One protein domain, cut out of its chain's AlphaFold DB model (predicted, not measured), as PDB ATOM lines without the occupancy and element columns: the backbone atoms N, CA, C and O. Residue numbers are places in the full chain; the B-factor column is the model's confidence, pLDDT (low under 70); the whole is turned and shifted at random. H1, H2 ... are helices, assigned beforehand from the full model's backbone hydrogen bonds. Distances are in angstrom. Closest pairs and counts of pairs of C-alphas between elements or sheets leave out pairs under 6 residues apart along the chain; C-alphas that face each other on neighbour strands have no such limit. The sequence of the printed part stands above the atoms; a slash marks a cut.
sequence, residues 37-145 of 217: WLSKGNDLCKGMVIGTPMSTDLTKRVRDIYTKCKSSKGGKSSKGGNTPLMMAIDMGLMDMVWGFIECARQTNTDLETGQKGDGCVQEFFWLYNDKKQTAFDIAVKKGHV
ATOM      1  N   TRP A  37     -14.101  29.594  -2.425       90.69
ATOM      2  CA  TRP A  37     -12.696  29.322  -2.096       90.69
ATOM      3  C   TRP A  37     -11.958  30.578  -1.660       90.69
ATOM      4  O   TRP A  37     -11.283  30.544  -0.635       90.69
ATOM      5  N   LEU A  38     -12.135  31.682  -2.388       92.12
ATOM      6  CA  LEU A  38     -11.506  32.956  -2.048       92.12
ATOM      7  C   LEU A  38     -12.004  33.498  -0.707       92.12
ATOM      8  O   LEU A  38     -11.195  33.941   0.098       92.12
ATOM      9  N   SER A  39     -13.305  33.400  -0.418       91.62
ATOM     10  CA  SER A  39     -13.856  33.796   0.885       91.62
ATOM     11  C   SER A  39     -13.281  32.950   2.020       91.62
ATOM     12  O   SER A  39     -12.818  33.499   3.013       91.62
ATOM     13  N   LYS A  40     -13.250  31.618   1.857       92.00
ATOM     14  CA  LYS A  40     -12.647  30.716   2.848       92.00
ATOM     15  C   LYS A  40     -11.164  31.029   3.049       92.00
ATOM     16  O   LYS A  40     -10.673  30.994   4.169       92.00
ATOM     17  N   GLY A  41     -10.453  31.313   1.966       93.12
ATOM     18  CA  GLY A  41      -9.059  31.714   2.013       93.12
ATOM     19  C   GLY A  41      -8.840  33.037   2.737       93.12
ATOM     20  O   GLY A  41      -7.911  33.138   3.533       93.12
ATOM     21  N   ASN A  42      -9.715  34.020   2.520       95.12
ATOM     22  CA  ASN A  42      -9.653  35.291   3.231       95.12
ATOM     23  C   ASN A  42      -9.771  35.074   4.740       95.12
ATOM     24  O   ASN A  42      -8.976  35.617   5.496       95.12
ATOM     25  N   ASP A  43     -10.708  34.227   5.172       94.00
ATOM     26  CA  ASP A  43     -10.859  33.883   6.588       94.00
ATOM     27  C   ASP A  43      -9.618  33.173   7.152       94.00
ATOM     28  O   ASP A  43      -9.248  33.416   8.297       94.00
ATOM     29  N   LEU A  44      -8.938  32.339   6.352       93.31
ATOM     30  CA  LEU A  44      -7.674  31.701   6.752       93.31
ATOM     31  C   LEU A  44      -6.527  32.703   6.924       93.31
ATOM     32  O   LEU A  44      -5.659  32.483   7.763       93.31
ATOM     33  N   CYS A  45      -6.508  33.767   6.123       92.88
ATOM     34  CA  CYS A  45      -5.472  34.802   6.170       92.88
ATOM     35  C   CYS A  45      -5.821  35.940   7.145       92.88
ATOM     36  O   CYS A  45      -5.041  36.876   7.318       92.88
ATOM     37  N   LYS A  46      -7.001  35.892   7.770       92.94
ATOM     38  CA  LYS A  46      -7.517  36.978   8.597       92.94
ATOM     39  C   LYS A  46      -6.632  37.219   9.815       92.94
ATOM     40  O   LYS A  46      -6.280  36.292  10.537       92.94
ATOM     41  N   GLY A  47      -6.321  38.490  10.068       84.25
ATOM     42  CA  GLY A  47      -5.478  38.887  11.199       84.25
ATOM     43  C   GLY A  47      -3.987  38.628  10.978       84.25
ATOM     44  O   GLY A  47      -3.197  38.817  11.902       84.25
ATOM     45  N   MET A  48      -3.583  38.228   9.767       85.88
ATOM     46  CA  MET A  48      -2.174  38.214   9.401       85.88
ATOM     47  C   MET A  48      -1.587  39.625   9.439       85.88
ATOM     48  O   MET A  48      -2.169  40.582   8.928       85.88
ATOM     49  N   VAL A  49      -0.381  39.735   9.993       83.94
ATOM     50  CA  VAL A  49       0.364  40.993  10.016       83.94
ATOM     51  C   VAL A  49       1.133  41.145   8.704       83.94
ATOM     52  O   VAL A  49       1.909  40.268   8.310       83.94
ATOM     53  N   ILE A  50       0.933  42.276   8.025       76.94
ATOM     54  CA  ILE A  50       1.654  42.615   6.793       76.94
ATOM     55  C   ILE A  50       3.163  42.647   7.075       76.94
ATOM     56  O   ILE A  50       3.619  43.256   8.037       76.94
ATOM     57  N   GLY A  51       3.939  41.990   6.215       72.31
ATOM     58  CA  GLY A  51       5.393  41.844   6.323       72.31
ATOM     59  C   GLY A  51       5.871  40.635   7.133       72.31
ATOM     60  O   GLY A  51       7.072  40.378   7.150       72.31
ATOM     61  N   THR A  52       4.975  39.872   7.770       83.06
ATOM     62  CA  THR A  52       5.361  38.657   8.509       83.06
ATOM     63  C   THR A  52       5.225  37.396   7.653       83.06
ATOM     64  O   THR A  52       4.258  37.271   6.895       83.06
ATOM     65  N   PRO A  53       6.170  36.443   7.761       88.69
ATOM     66  CA  PRO A  53       6.053  35.187   7.049       88.69
ATOM     67  C   PRO A  53       4.919  34.310   7.597       88.69
ATOM     68  O   PRO A  53       4.838  34.040   8.790       88.69
ATOM     69  N   MET A  54       4.071  33.811   6.694       92.19
ATOM     70  CA  MET A  54       3.162  32.684   6.918       92.19
ATOM     71  C   MET A  54       3.880  31.414   7.373       92.19
ATOM     72  O   MET A  54       5.002  31.128   6.951       92.19
ATOM     73  N   SER A  55       3.169  30.604   8.161       93.62
ATOM     74  CA  SER A  55       3.575  29.233   8.453       93.62
ATOM     75  C   SER A  55       3.534  28.365   7.193       93.62
ATOM     76  O   SER A  55       2.709  28.566   6.301       93.62
ATOM     77  N   THR A  56       4.374  27.331   7.144       94.06
ATOM     78  CA  THR A  56       4.434  26.395   6.010       94.06
ATOM     79  C   THR A  56       3.083  25.738   5.698       94.06
ATOM     80  O   THR A  56       2.769  25.504   4.531       94.06
ATOM     81  N   ASP A  57       2.272  25.440   6.720       94.88
ATOM     82  CA  ASP A  57       0.918  24.892   6.549       94.88
ATOM     83  C   ASP A  57      -0.028  25.914   5.903       94.88
ATOM     84  O   ASP A  57      -0.714  25.590   4.930       94.88
ATOM     85  N   LEU A  58      -0.010  27.169   6.364       94.31
ATOM     86  CA  LEU A  58      -0.832  28.225   5.779       94.31
ATOM     87  C   LEU A  58      -0.422  28.514   4.329       94.31
ATOM     88  O   LEU A  58      -1.287  28.573   3.457       94.31
ATOM     89  N   THR A  59       0.879  28.577   4.041       95.56
ATOM     90  CA  THR A  59       1.404  28.752   2.677       95.56
ATOM     91  C   THR A  59       0.928  27.641   1.738       95.56
ATOM     92  O   THR A  59       0.523  27.919   0.607       95.56
ATOM     93  N   LYS A  60       0.901  26.380   2.196       95.75
ATOM     94  CA  LYS A  60       0.334  25.264   1.417       95.75
ATOM     95  C   LYS A  60      -1.163  25.457   1.159       95.75
ATOM     96  O   LYS A  60      -1.589  25.367   0.013       95.75
ATOM     97  N   ARG A  61      -1.949  25.795   2.185       96.06
ATOM     98  CA  ARG A  61      -3.406  26.001   2.053       96.06
ATOM     99  C   ARG A  61      -3.755  27.167   1.128       96.06
ATOM    100  O   ARG A  61      -4.677  27.050   0.324       96.06
ATOM    101  N   VAL A  62      -3.022  28.277   1.222       96.25
ATOM    102  CA  VAL A  62      -3.183  29.443   0.341       96.25
ATOM    103  C   VAL A  62      -2.873  29.070  -1.106       96.25
ATOM    104  O   VAL A  62      -3.654  29.396  -2.004       96.25
ATOM    105  N   ARG A  63      -1.788  28.324  -1.340       95.00
ATOM    106  CA  ARG A  63      -1.469  27.797  -2.671       95.00
ATOM    107  C   ARG A  63      -2.576  26.882  -3.196       95.00
ATOM    108  O   ARG A  63      -2.974  27.031  -4.346       95.00
ATOM    109  N   ASP A  64      -3.105  25.986  -2.369       94.56
ATOM    110  CA  ASP A  64      -4.193  25.081  -2.758       94.56
ATOM    111  C   ASP A  64      -5.477  25.833  -3.129       94.56
ATOM    112  O   ASP A  64      -6.220  25.419  -4.019       94.56
ATOM    113  N   ILE A  65      -5.760  26.949  -2.456       94.31
ATOM    114  CA  ILE A  65      -6.866  27.836  -2.836       94.31
ATOM    115  C   ILE A  65      -6.591  28.458  -4.203       94.31
ATOM    116  O   ILE A  65      -7.470  28.427  -5.065       94.31
ATOM    117  N   TYR A  66      -5.375  28.967  -4.426       93.75
ATOM    118  CA  TYR A  66      -4.990  29.546  -5.711       93.75
ATOM    119  C   TYR A  66      -5.181  28.540  -6.856       93.75
ATOM    120  O   TYR A  66      -5.843  28.842  -7.853       93.75
ATOM    121  N   THR A  67      -4.660  27.319  -6.701       91.25
ATOM    122  CA  THR A  67      -4.748  26.268  -7.726       91.25
ATOM    123  C   THR A  67      -6.191  25.841  -7.980       91.25
ATOM    124  O   THR A  67      -6.583  25.719  -9.138       91.25
ATOM    125  N   LYS A  68      -7.025  25.709  -6.941       90.50
ATOM    126  CA  LYS A  68      -8.462  25.415  -7.098       90.50
ATOM    127  C   LYS A  68      -9.200  26.506  -7.870       90.50
ATOM    128  O   LYS A  68      -9.988  26.188  -8.761       90.50
ATOM    129  N   CYS A  69      -8.929  27.776  -7.570       88.31
ATOM    130  CA  CYS A  69      -9.499  28.901  -8.312       88.31
ATOM    131  C   CYS A  69      -9.038  28.908  -9.776       88.31
ATOM    132  O   CYS A  69      -9.829  29.218 -10.663       88.31
ATOM    133  N   LYS A  70      -7.785  28.531 -10.050       85.56
ATOM    134  CA  LYS A  70      -7.255  28.422 -11.414       85.56
ATOM    135  C   LYS A  70      -7.891  27.260 -12.192       85.56
ATOM    136  O   LYS A  70      -8.352  27.462 -13.312       85.56
ATOM    137  N   SER A  71      -7.943  26.060 -11.615       80.81
ATOM    138  CA  SER A  71      -8.456  24.845 -12.275       80.81
ATOM    139  C   SER A  71      -9.972  24.854 -12.490       80.81
ATOM    140  O   SER A  71     -10.469  24.169 -13.381       80.81
ATOM    141  N   SER A  72     -10.713  25.663 -11.728       70.38
ATOM    142  CA  SER A  72     -12.150  25.889 -11.933       70.38
ATOM    143  C   SER A  72     -12.479  26.509 -13.308       70.38
ATOM    144  O   SER A  72     -13.598  26.359 -13.798       70.38
ATOM    145  N   LYS A  73     -11.492  27.098 -14.004       62.00
ATOM    146  CA  LYS A  73     -11.632  27.703 -15.343       62.00
ATOM    147  C   LYS A  73     -11.871  26.708 -16.500       62.00
ATOM    148  O   LYS A  73     -11.933  27.131 -17.652       62.00
ATOM    149  N   GLY A  74     -12.028  25.408 -16.228       47.28
ATOM    150  CA  GLY A  74     -12.129  24.315 -17.213       47.28
ATOM    151  C   GLY A  74     -13.372  24.274 -18.122       47.28
ATOM    152  O   GLY A  74     -13.586  23.277 -18.803       47.28
ATOM    153  N   GLY A  75     -14.192  25.325 -18.183       41.28
ATOM    154  CA  GLY A  75     -15.318  25.397 -19.116       41.28
ATOM    155  C   GLY A  75     -15.845  26.817 -19.278       41.28
ATOM    156  O   GLY A  75     -16.612  27.269 -18.441       41.28
ATOM    157  N   LYS A  76     -15.436  27.504 -20.357       42.28
ATOM    158  CA  LYS A  76     -15.835  28.879 -20.744       42.28
ATOM    159  C   LYS A  76     -15.782  29.874 -19.571       42.28
ATOM    160  O   LYS A  76     -16.772  30.109 -18.886       42.28
ATOM    161  N   SER A  77     -14.586  30.435 -19.393       39.75
ATOM    162  CA  SER A  77     -14.155  31.370 -18.350       39.75
ATOM    163  C   SER A  77     -15.230  32.324 -17.809       39.75
ATOM    164  O   SER A  77     -16.051  32.898 -18.534       39.75
ATOM    165  N   SER A  78     -15.145  32.574 -16.498       47.03
ATOM    166  CA  SER A  78     -15.583  33.837 -15.906       47.03
ATOM    167  C   SER A  78     -15.137  34.982 -16.825       47.03
ATOM    168  O   SER A  78     -13.993  35.017 -17.276       47.03
ATOM    169  N   LYS A  79     -16.070  35.868 -17.204       49.19
ATOM    170  CA  LYS A  79     -15.851  36.895 -18.240       49.19
ATOM    171  C   LYS A  79     -14.514  37.626 -18.016       49.19
ATOM    172  O   LYS A  79     -14.449  38.527 -17.181       49.19
ATOM    173  N   GLY A  80     -13.501  37.317 -18.827       59.72
ATOM    174  CA  GLY A  80     -12.317  38.154 -19.001       59.72
ATOM    175  C   GLY A  80     -10.979  37.621 -18.494       59.72
ATOM    176  O   GLY A  80     -10.084  38.441 -18.350       59.72
ATOM    177  N   GLY A  81     -10.811  36.324 -18.212       78.00
ATOM    178  CA  GLY A  81      -9.469  35.739 -18.035       78.00
ATOM    179  C   GLY A  81      -8.750  36.136 -16.739       78.00
ATOM    180  O   GLY A  81      -7.540  35.972 -16.627       78.00
ATOM    181  N   ASN A  82      -9.479  36.651 -15.742       86.00
ATOM    182  CA  ASN A  82      -8.907  37.099 -14.470       86.00
ATOM    183  C   ASN A  82      -8.142  35.977 -13.752       86.00
ATOM    184  O   ASN A  82      -8.630  34.850 -13.640       86.00
ATOM    185  N   THR A  83      -6.966  36.279 -13.205       90.94
ATOM    186  CA  THR A  83      -6.258  35.376 -12.286       90.94
ATOM    187  C   THR A  83      -6.981  35.301 -10.930       90.94
ATOM    188  O   THR A  83      -7.733  36.219 -10.582       90.94
ATOM    189  N   PRO A  84      -6.782  34.245 -10.122       93.31
ATOM    190  CA  PRO A  84      -7.264  34.206  -8.741       93.31
ATOM    191  C   PRO A  84      -6.897  35.444  -7.911       93.31
ATOM    192  O   PRO A  84      -7.737  35.928  -7.152       93.31
ATOM    193  N   LEU A  85      -5.703  36.014  -8.117       94.75
ATOM    194  CA  LEU A  85      -5.313  37.287  -7.503       94.75
ATOM    195  C   LEU A  85      -6.260  38.424  -7.918       94.75
ATOM    196  O   LEU A  85      -6.810  39.114  -7.064       94.75
ATOM    197  N   MET A  86      -6.512  38.588  -9.218       92.31
ATOM    198  CA  MET A  86      -7.428  39.611  -9.735       92.31
ATOM    199  C   MET A  86      -8.859  39.444  -9.216       92.31
ATOM    200  O   MET A  86      -9.530  40.437  -8.945       92.31
ATOM    201  N   MET A  87      -9.329  38.204  -9.058       91.69
ATOM    202  CA  MET A  87     -10.652  37.925  -8.492       91.69
ATOM    203  C   MET A  87     -10.736  38.318  -7.013       91.69
ATOM    204  O   MET A  87     -11.710  38.952  -6.615       91.69
ATOM    205  N   ALA A  88      -9.712  38.008  -6.210       94.06
ATOM    206  CA  ALA A  88      -9.661  38.428  -4.807       94.06
ATOM    207  C   ALA A  88      -9.711  39.960  -4.668       94.06
ATOM    208  O   ALA A  88     -10.424  40.482  -3.810       94.06
ATOM    209  N   ILE A  89      -9.021  40.676  -5.559       93.81
ATOM    210  CA  ILE A  89      -9.035  42.142  -5.627       93.81
ATOM    211  C   ILE A  89     -10.416  42.665  -6.025       93.81
ATOM    212  O   ILE A  89     -10.941  43.553  -5.359       93.81
ATOM    213  N   ASP A  90     -11.020  42.102  -7.075       91.50
ATOM    214  CA  ASP A  90     -12.352  42.493  -7.557       91.50
ATOM    215  C   ASP A  90     -13.432  42.370  -6.468       91.50
ATOM    216  O   ASP A  90     -14.393  43.147  -6.461       91.50
ATOM    217  N   MET A  91     -13.239  41.413  -5.553       89.06
ATOM    218  CA  MET A  91     -14.084  41.136  -4.391       89.06
ATOM    219  C   MET A  91     -13.700  41.914  -3.123       89.06
ATOM    220  O   MET A  91     -14.450  41.870  -2.149       89.06
ATOM    221  N   GLY A  92     -12.547  42.588  -3.091       90.31
ATOM    222  CA  GLY A  92     -12.067  43.296  -1.902       90.31
ATOM    223  C   GLY A  92     -11.550  42.425  -0.765       90.31
ATOM    224  O   GLY A  92     -11.568  42.857   0.386       90.31
ATOM    225  N   LEU A  93     -11.093  41.214  -1.066       92.62
ATOM    226  CA  LEU A  93     -10.602  40.254  -0.079       92.62
ATOM    227  C   LEU A  93      -9.139  40.543   0.278       92.62
ATOM    228  O   LEU A  93      -8.227  39.858  -0.184       92.62
ATOM    229  N   MET A  94      -8.921  41.604   1.057       91.81
ATOM    230  CA  MET A  94      -7.590  42.132   1.382       91.81
ATOM    231  C   MET A  94      -6.670  41.088   2.027       91.81
ATOM    232  O   MET A  94      -5.523  40.949   1.602       91.81
ATOM    233  N   ASP A  95      -7.175  40.322   2.999       94.06
ATOM    234  CA  ASP A  95      -6.381  39.291   3.677       94.06
ATOM    235  C   ASP A  95      -5.947  38.204   2.685       94.06
ATOM    236  O   ASP A  95      -4.804  37.752   2.704       94.06
ATOM    237  N   MET A  96      -6.834  37.823   1.759       94.75
ATOM    238  CA  MET A  96      -6.507  36.835   0.731       94.75
ATOM    239  C   MET A  96      -5.496  37.358  -0.290       94.75
ATOM    240  O   MET A  96      -4.600  36.622  -0.709       94.75
ATOM    241  N   VAL A  97      -5.623  38.626  -0.692       94.75
ATOM    242  CA  VAL A  97      -4.645  39.281  -1.571       94.75
ATOM    243  C   VAL A  97      -3.267  39.259  -0.915       94.75
ATOM    244  O   VAL A  97      -2.292  38.877  -1.564       94.75
ATOM    245  N   TRP A  98      -3.192  39.601   0.374       93.19
ATOM    246  CA  TRP A  98      -1.950  39.507   1.132       93.19
ATOM    247  C   TRP A  98      -1.421  38.072   1.188       93.19
ATOM    248  O   TRP A  98      -0.254  37.846   0.867       93.19
ATOM    249  N   GLY A  99      -2.281  37.099   1.493       94.94
ATOM    250  CA  GLY A  99      -1.921  35.683   1.498       94.94
ATOM    251  C   GLY A  99      -1.293  35.233   0.177       94.94
ATOM    252  O   GLY A  99      -0.256  34.571   0.181       94.94
ATOM    253  N   PHE A 100      -1.853  35.631  -0.970       95.25
ATOM    254  CA  PHE A 100      -1.278  35.302  -2.279       95.25
ATOM    255  C   PHE A 100       0.082  35.955  -2.527       95.25
ATOM    256  O   PHE A 100       0.994  35.274  -2.996       95.25
ATOM    257  N   ILE A 101       0.225  37.243  -2.209       92.44
ATOM    258  CA  ILE A 101       1.491  37.975  -2.359       92.44
ATOM    259  C   ILE A 101       2.580  37.312  -1.513       92.44
ATOM    260  O   ILE A 101       3.655  36.984  -2.021       92.44
ATOM    261  N   GLU A 102       2.280  37.052  -0.244       92.06
ATOM    262  CA  GLU A 102       3.222  36.444   0.689       92.06
ATOM    263  C   GLU A 102       3.541  34.992   0.300       92.06
ATOM    264  O   GLU A 102       4.698  34.579   0.354       92.06
ATOM    265  N   CYS A 103       2.556  34.230  -0.189       94.12
ATOM    266  CA  CYS A 103       2.777  32.876  -0.702       94.12
ATOM    267  C   CYS A 103       3.741  32.879  -1.894       94.12
ATOM    268  O   CYS A 103       4.681  32.081  -1.929       94.12
ATOM    269  N   ALA A 104       3.516  33.757  -2.875       92.25
ATOM    270  CA  ALA A 104       4.379  33.880  -4.047       92.25
ATOM    271  C   ALA A 104       5.810  34.242  -3.624       92.25
ATOM    272  O   ALA A 104       6.760  33.559  -4.010       92.25
ATOM    273  N   ARG A 105       5.950  35.234  -2.733       89.19
ATOM    274  CA  ARG A 105       7.231  35.712  -2.200       89.19
ATOM    275  C   ARG A 105       8.013  34.626  -1.465       89.19
ATOM    276  O   ARG A 105       9.158  34.361  -1.816       89.19
ATOM    277  N   GLN A 106       7.407  33.976  -0.473       91.19
ATOM    278  CA  GLN A 106       8.075  32.935   0.321       91.19
ATOM    279  C   GLN A 106       8.554  31.759  -0.512       91.19
ATOM    280  O   GLN A 106       9.522  31.089  -0.167       91.19
ATOM    281  N   THR A 107       7.816  31.466  -1.574       90.50
ATOM    282  CA  THR A 107       8.043  30.270  -2.375       90.50
ATOM    283  C   THR A 107       8.817  30.584  -3.646       90.50
ATOM    284  O   THR A 107       9.106  29.670  -4.415       90.50
ATOM    285  N   ASN A 108       9.153  31.863  -3.848       90.81
ATOM    286  CA  ASN A 108       9.782  32.418  -5.036       90.81
ATOM    287  C   ASN A 108       9.173  31.852  -6.330       90.81
ATOM    288  O   ASN A 108       9.878  31.321  -7.189       90.81
ATOM    289  N   THR A 109       7.837  31.846  -6.392       90.44
ATOM    290  CA  THR A 109       7.060  31.177  -7.442       90.44
ATOM    291  C   THR A 109       5.979  32.114  -7.978       90.44
ATOM    292  O   THR A 109       5.242  32.717  -7.199       90.44
ATOM    293  N   ASP A 110       5.828  32.169  -9.299       90.12
ATOM    294  CA  ASP A 110       4.626  32.696  -9.944       90.12
ATOM    295  C   ASP A 110       3.482  31.686  -9.759       90.12
ATOM    296  O   ASP A 110       3.524  30.571 -10.282       90.12
ATOM    297  N   LEU A 111       2.454  32.055  -8.990       90.25
ATOM    298  CA  LEU A 111       1.344  31.148  -8.680       90.25
ATOM    299  C   LEU A 111       0.439  30.866  -9.890       90.25
ATOM    300  O   LEU A 111      -0.261  29.847  -9.897       90.25
ATOM    301  N   GLU A 112       0.443  31.725 -10.913       89.00
ATOM    302  CA  GLU A 112      -0.319  31.499 -12.140       89.00
ATOM    303  C   GLU A 112       0.430  30.569 -13.094       89.00
ATOM    304  O   GLU A 112      -0.174  29.618 -13.590       89.00
ATOM    305  N   THR A 113       1.721  30.787 -13.351       84.75
ATOM    306  CA  THR A 113       2.478  29.988 -14.338       84.75
ATOM    307  C   THR A 113       3.186  28.776 -13.732       84.75
ATOM    308  O   THR A 113       3.425  27.791 -14.430       84.75
ATOM    309  N   GLY A 114       3.483  28.807 -12.433       86.25
ATOM    310  CA  GLY A 114       4.293  27.808 -11.732       86.25
ATOM    311  C   GLY A 114       5.806  28.006 -11.889       86.25
ATOM    312  O   GLY A 114       6.570  27.195 -11.360       86.25
ATOM    313  N   GLN A 115       6.249  29.052 -12.595       86.25
ATOM    314  CA  GLN A 115       7.668  29.365 -12.772       86.25
ATOM    315  C   GLN A 115       8.324  29.766 -11.446       86.25
ATOM    316  O   GLN A 115       7.697  30.393 -10.591       86.25
ATOM    317  N   LYS A 116       9.598  29.398 -11.285       88.75
ATOM    318  CA  LYS A 116      10.416  29.687 -10.103       88.75
ATOM    319  C   LYS A 116      11.716  30.361 -10.509       88.75
ATOM    320  O   LYS A 116      12.276  30.009 -11.544       88.75
ATOM    321  N   GLY A 117      12.226  31.225  -9.640       79.38
ATOM    322  CA  GLY A 117      13.505  31.904  -9.839       79.38
ATOM    323  C   GLY A 117      13.393  33.417  -9.717       79.38
ATOM    324  O   GLY A 117      12.337  33.965  -9.391       79.38
ATOM    325  N   ASP A 118      14.517  34.086  -9.950       76.81
ATOM    326  CA  ASP A 118      14.622  35.536  -9.839       76.81
ATOM    327  C   ASP A 118      13.714  36.218 -10.869       76.81
ATOM    328  O   ASP A 118      13.808  35.961 -12.066       76.81
ATOM    329  N   GLY A 119      12.817  37.091 -10.405       72.88
ATOM    330  CA  GLY A 119      11.883  37.813 -11.276       72.88
ATOM    331  C   GLY A 119      10.487  37.185 -11.398       72.88
ATOM    332  O   GLY A 119       9.548  37.896 -11.758       72.88
ATOM    333  N   CYS A 120      10.294  35.909 -11.037       78.50
ATOM    334  CA  CYS A 120       9.005  35.227 -11.238       78.50
ATOM    335  C   CYS A 120       7.868  35.814 -10.382       78.50
ATOM    336  O   CYS A 120       6.757  36.027 -10.864       78.50
ATOM    337  N   VAL A 121       8.136  36.131  -9.111       79.62
ATOM    338  CA  VAL A 121       7.135  36.748  -8.215       79.62
ATOM    339  C   VAL A 121       6.727  38.135  -8.716       79.62
ATOM    340  O   VAL A 121       5.607  38.587  -8.502       79.62
ATOM    341  N   GLN A 122       7.634  38.821  -9.399       75.44
ATOM    342  CA  GLN A 122       7.408  40.146  -9.937       75.44
ATOM    343  C   GLN A 122       6.482  40.079 -11.152       75.44
ATOM    344  O   GLN A 122       5.536  40.862 -11.232       75.44
ATOM    345  N   GLU A 123       6.723  39.144 -12.073       77.50
ATOM    346  CA  GLU A 123       5.886  38.935 -13.262       77.50
ATOM    347  C   GLU A 123       4.448  38.560 -12.896       77.50
ATOM    348  O   GLU A 123       3.505  39.082 -13.498       77.50
ATOM    349  N   PHE A 124       4.281  37.770 -11.835       82.12
ATOM    350  CA  PHE A 124       2.984  37.374 -11.288       82.12
ATOM    351  C   PHE A 124       2.024  38.557 -11.037       82.12
ATOM    352  O   PHE A 124       0.824  38.456 -11.305       82.12
ATOM    353  N   PHE A 125       2.525  39.713 -10.583       82.94
ATOM    354  CA  PHE A 125       1.689  40.897 -10.319       82.94
ATOM    355  C   PHE A 125       1.277  41.666 -11.583       82.94
ATOM    356  O   PHE A 125       0.326  42.455 -11.547       82.94
ATOM    357  N   TRP A 126       1.970  41.435 -12.700       83.12
ATOM    358  CA  TRP A 126       1.801  42.172 -13.957       83.12
ATOM    359  C   TRP A 126       1.164  41.348 -15.073       83.12
ATOM    360  O   TRP A 126       1.115  41.804 -16.218       83.12
ATOM    361  N   LEU A 127       0.648  40.164 -14.745       85.12
ATOM    362  CA  LEU A 127      -0.132  39.359 -15.673       85.12
ATOM    363  C   LEU A 127      -1.356  40.135 -16.164       85.12
ATOM    364  O   LEU A 127      -1.977  40.897 -15.419       85.12
ATOM    365  N   TYR A 128      -1.701  39.912 -17.428       84.94
ATOM    366  CA  TYR A 128      -2.850  40.528 -18.073       84.94
ATOM    367  C   TYR A 128      -4.001  39.541 -18.161       84.94
ATOM    368  O   TYR A 128      -3.818  38.372 -18.495       84.94
ATOM    369  N   ASN A 129      -5.197  40.047 -17.905       85.94
ATOM    370  CA  ASN A 129      -6.428  39.353 -18.239       85.94
ATOM    371  C   ASN A 129      -6.809  39.597 -19.719       85.94
ATOM    372  O   ASN A 129      -6.150  40.365 -20.427       85.94
ATOM    373  N   ASP A 130      -7.921  39.024 -20.185       85.31
ATOM    374  CA  ASP A 130      -8.376  39.153 -21.585       85.31
ATOM    375  C   ASP A 130      -8.719  40.607 -21.968       85.31
ATOM    376  O   ASP A 130      -8.758  40.971 -23.141       85.31
ATOM    377  N   LYS A 131      -8.971  41.463 -20.969       83.69
ATOM    378  CA  LYS A 131      -9.230  42.901 -21.136       83.69
ATOM    379  C   LYS A 131      -7.952  43.740 -21.091       83.69
ATOM    380  O   LYS A 131      -8.045  44.964 -21.032       83.69
ATOM    381  N   LYS A 132      -6.777  43.103 -21.097       84.38
ATOM    382  CA  LYS A 132      -5.469  43.757 -20.950       84.38
ATOM    383  C   LYS A 132      -5.355  44.565 -19.651       84.38
ATOM    384  O   LYS A 132      -4.668  45.582 -19.613       84.38
ATOM    385  N   GLN A 133      -6.024  44.110 -18.592       85.19
ATOM    386  CA  GLN A 133      -5.946  44.698 -17.257       85.19
ATOM    387  C   GLN A 133      -5.057  43.847 -16.353       85.19
ATOM    388  O   GLN A 133      -5.138  42.616 -16.376       85.19
ATOM    389  N   THR A 134      -4.255  44.512 -15.529       88.31
ATOM    390  CA  THR A 134      -3.473  43.881 -14.462       88.31
ATOM    391  C   THR A 134      -4.246  43.849 -13.141       88.31
ATOM    392  O   THR A 134      -5.297  44.479 -12.988       88.31
ATOM    393  N   ALA A 135      -3.702  43.143 -12.145       90.00
ATOM    394  CA  ALA A 135      -4.201  43.181 -10.770       90.00
ATOM    395  C   ALA A 135      -4.277  44.621 -10.223       90.00
ATOM    396  O   ALA A 135      -5.265  44.999  -9.589       90.00
ATOM    397  N   PHE A 136      -3.270  45.441 -10.540       87.88
ATOM    398  CA  PHE A 136      -3.219  46.848 -10.156       87.88
ATOM    399  C   PHE A 136      -4.375  47.654 -10.763       87.88
ATOM    400  O   PHE A 136      -5.034  48.409 -10.053       87.88
ATOM    401  N   ASP A 137      -4.692  47.438 -12.041       84.81
ATOM    402  CA  ASP A 137      -5.771  48.160 -12.731       84.81
ATOM    403  C   ASP A 137      -7.136  47.908 -12.122       84.81
ATOM    404  O   ASP A 137      -7.976  48.805 -12.044       84.81
ATOM    405  N   ILE A 138      -7.365  46.666 -11.705       88.56
ATOM    406  CA  ILE A 138      -8.612  46.274 -11.063       88.56
ATOM    407  C   ILE A 138      -8.695  46.928  -9.682       88.56
ATOM    408  O   ILE A 138      -9.726  47.525  -9.375       88.56
ATOM    409  N   ALA A 139      -7.618  46.886  -8.889       89.06
ATOM    410  CA  ALA A 139      -7.571  47.519  -7.568       89.06
ATOM    411  C   ALA A 139      -7.882  49.017  -7.659       89.06
ATOM    412  O   ALA A 139      -8.732  49.538  -6.937       89.06
ATOM    413  N   VAL A 140      -7.246  49.677  -8.616       85.19
ATOM    414  CA  VAL A 140      -7.440  51.082  -8.945       85.19
ATOM    415  C   VAL A 140      -8.881  51.381  -9.360       85.19
ATOM    416  O   VAL A 140      -9.540  52.214  -8.739       85.19
ATOM    417  N   LYS A 141      -9.409  50.663 -10.359       85.44
ATOM    418  CA  LYS A 141     -10.770  50.867 -10.884       85.44
ATOM    419  C   LYS A 141     -11.840  50.668  -9.813       85.44
ATOM    420  O   LYS A 141     -12.910  51.265  -9.886       85.44
ATOM    421  N   LYS A 142     -11.567  49.797  -8.845       85.94
ATOM    422  CA  LYS A 142     -12.465  49.508  -7.729       85.94
ATOM    423  C   LYS A 142     -12.262  50.452  -6.537       85.94
ATOM    424  O   LYS A 142     -13.058  50.415  -5.609       85.94
ATOM    425  N   GLY A 143     -11.215  51.280  -6.538       85.25
ATOM    426  CA  GLY A 143     -10.889  52.187  -5.438       85.25
ATOM    427  C   GLY A 143     -10.223  51.518  -4.227       85.25
ATOM    428  O   GLY A 143     -10.232  52.095  -3.144       85.25
ATOM    429  N   HIS A 144      -9.632  50.330  -4.385       88.00
ATOM    430  CA  HIS A 144      -8.959  49.587  -3.312       88.00
ATOM    431  C   HIS A 144      -7.529  50.110  -3.141       88.00
ATOM    432  O   HIS A 144      -6.560  49.475  -3.561       88.00
ATOM    433  N   VAL A 145      -7.404  51.294  -2.537       84.62
ATOM    434  CA  VAL A 145      -6.132  52.025  -2.379       84.62
ATOM    435  C   VAL A 145      -5.064  51.180  -1.701       84.62
ATOM    436  O   VAL A 145      -3.946  51.079  -2.202       84.62
TER     437      VAL A 145
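This is residues 37 to 145 of the 217 residues of the protein "Putative ankyrin repeat-containing domain-containing protein" of Helianthus annuus (UniProt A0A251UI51). Two helical hairpins, H1 with H2 and H3 with H4, pack crosswise; H6 packs beside H3, and short H5 is near H4. The printed part has 109 residues with six named helices, H1 to H6, and no named strand: all helix. It is compact, with a radius of gyration of the C-alphas of 13.0 A, spanning 34 by 29 by 26 A.

H2, residues 56 to 71, touches H1, residues 37 to 45, as a hairpin at a shallow tilt of 16 degrees; closest C-alphas Ile 65 and Trp 37, 6.1 A. H4, residues 94 to 107, touches H1 with residues 94 to 99 alone, about perpendicular at 78 degrees; closest C-alphas Met 96 and Asn 42, 4.3 A. H3, residues 84 to 90, touches H6, residues 135 to 142, the same way; closest C-alphas Met 86 and Ala 135, 4.9 A. In the six helices every O i to N i+4 pair is within hydrogen-bond range.

H2 begins at C-alpha 56 (4.434, 26.395, 6.010) and measures 22.4 A; H4, 20.0 A, ends at C-alpha 107 (8.043, 30.270, -2.375). H5 is residues 120 to 124.

The printed part has no cut. Links H2 to H3 and H4 to H5 are long. Residues 73 to 80 have pLDDT under 70.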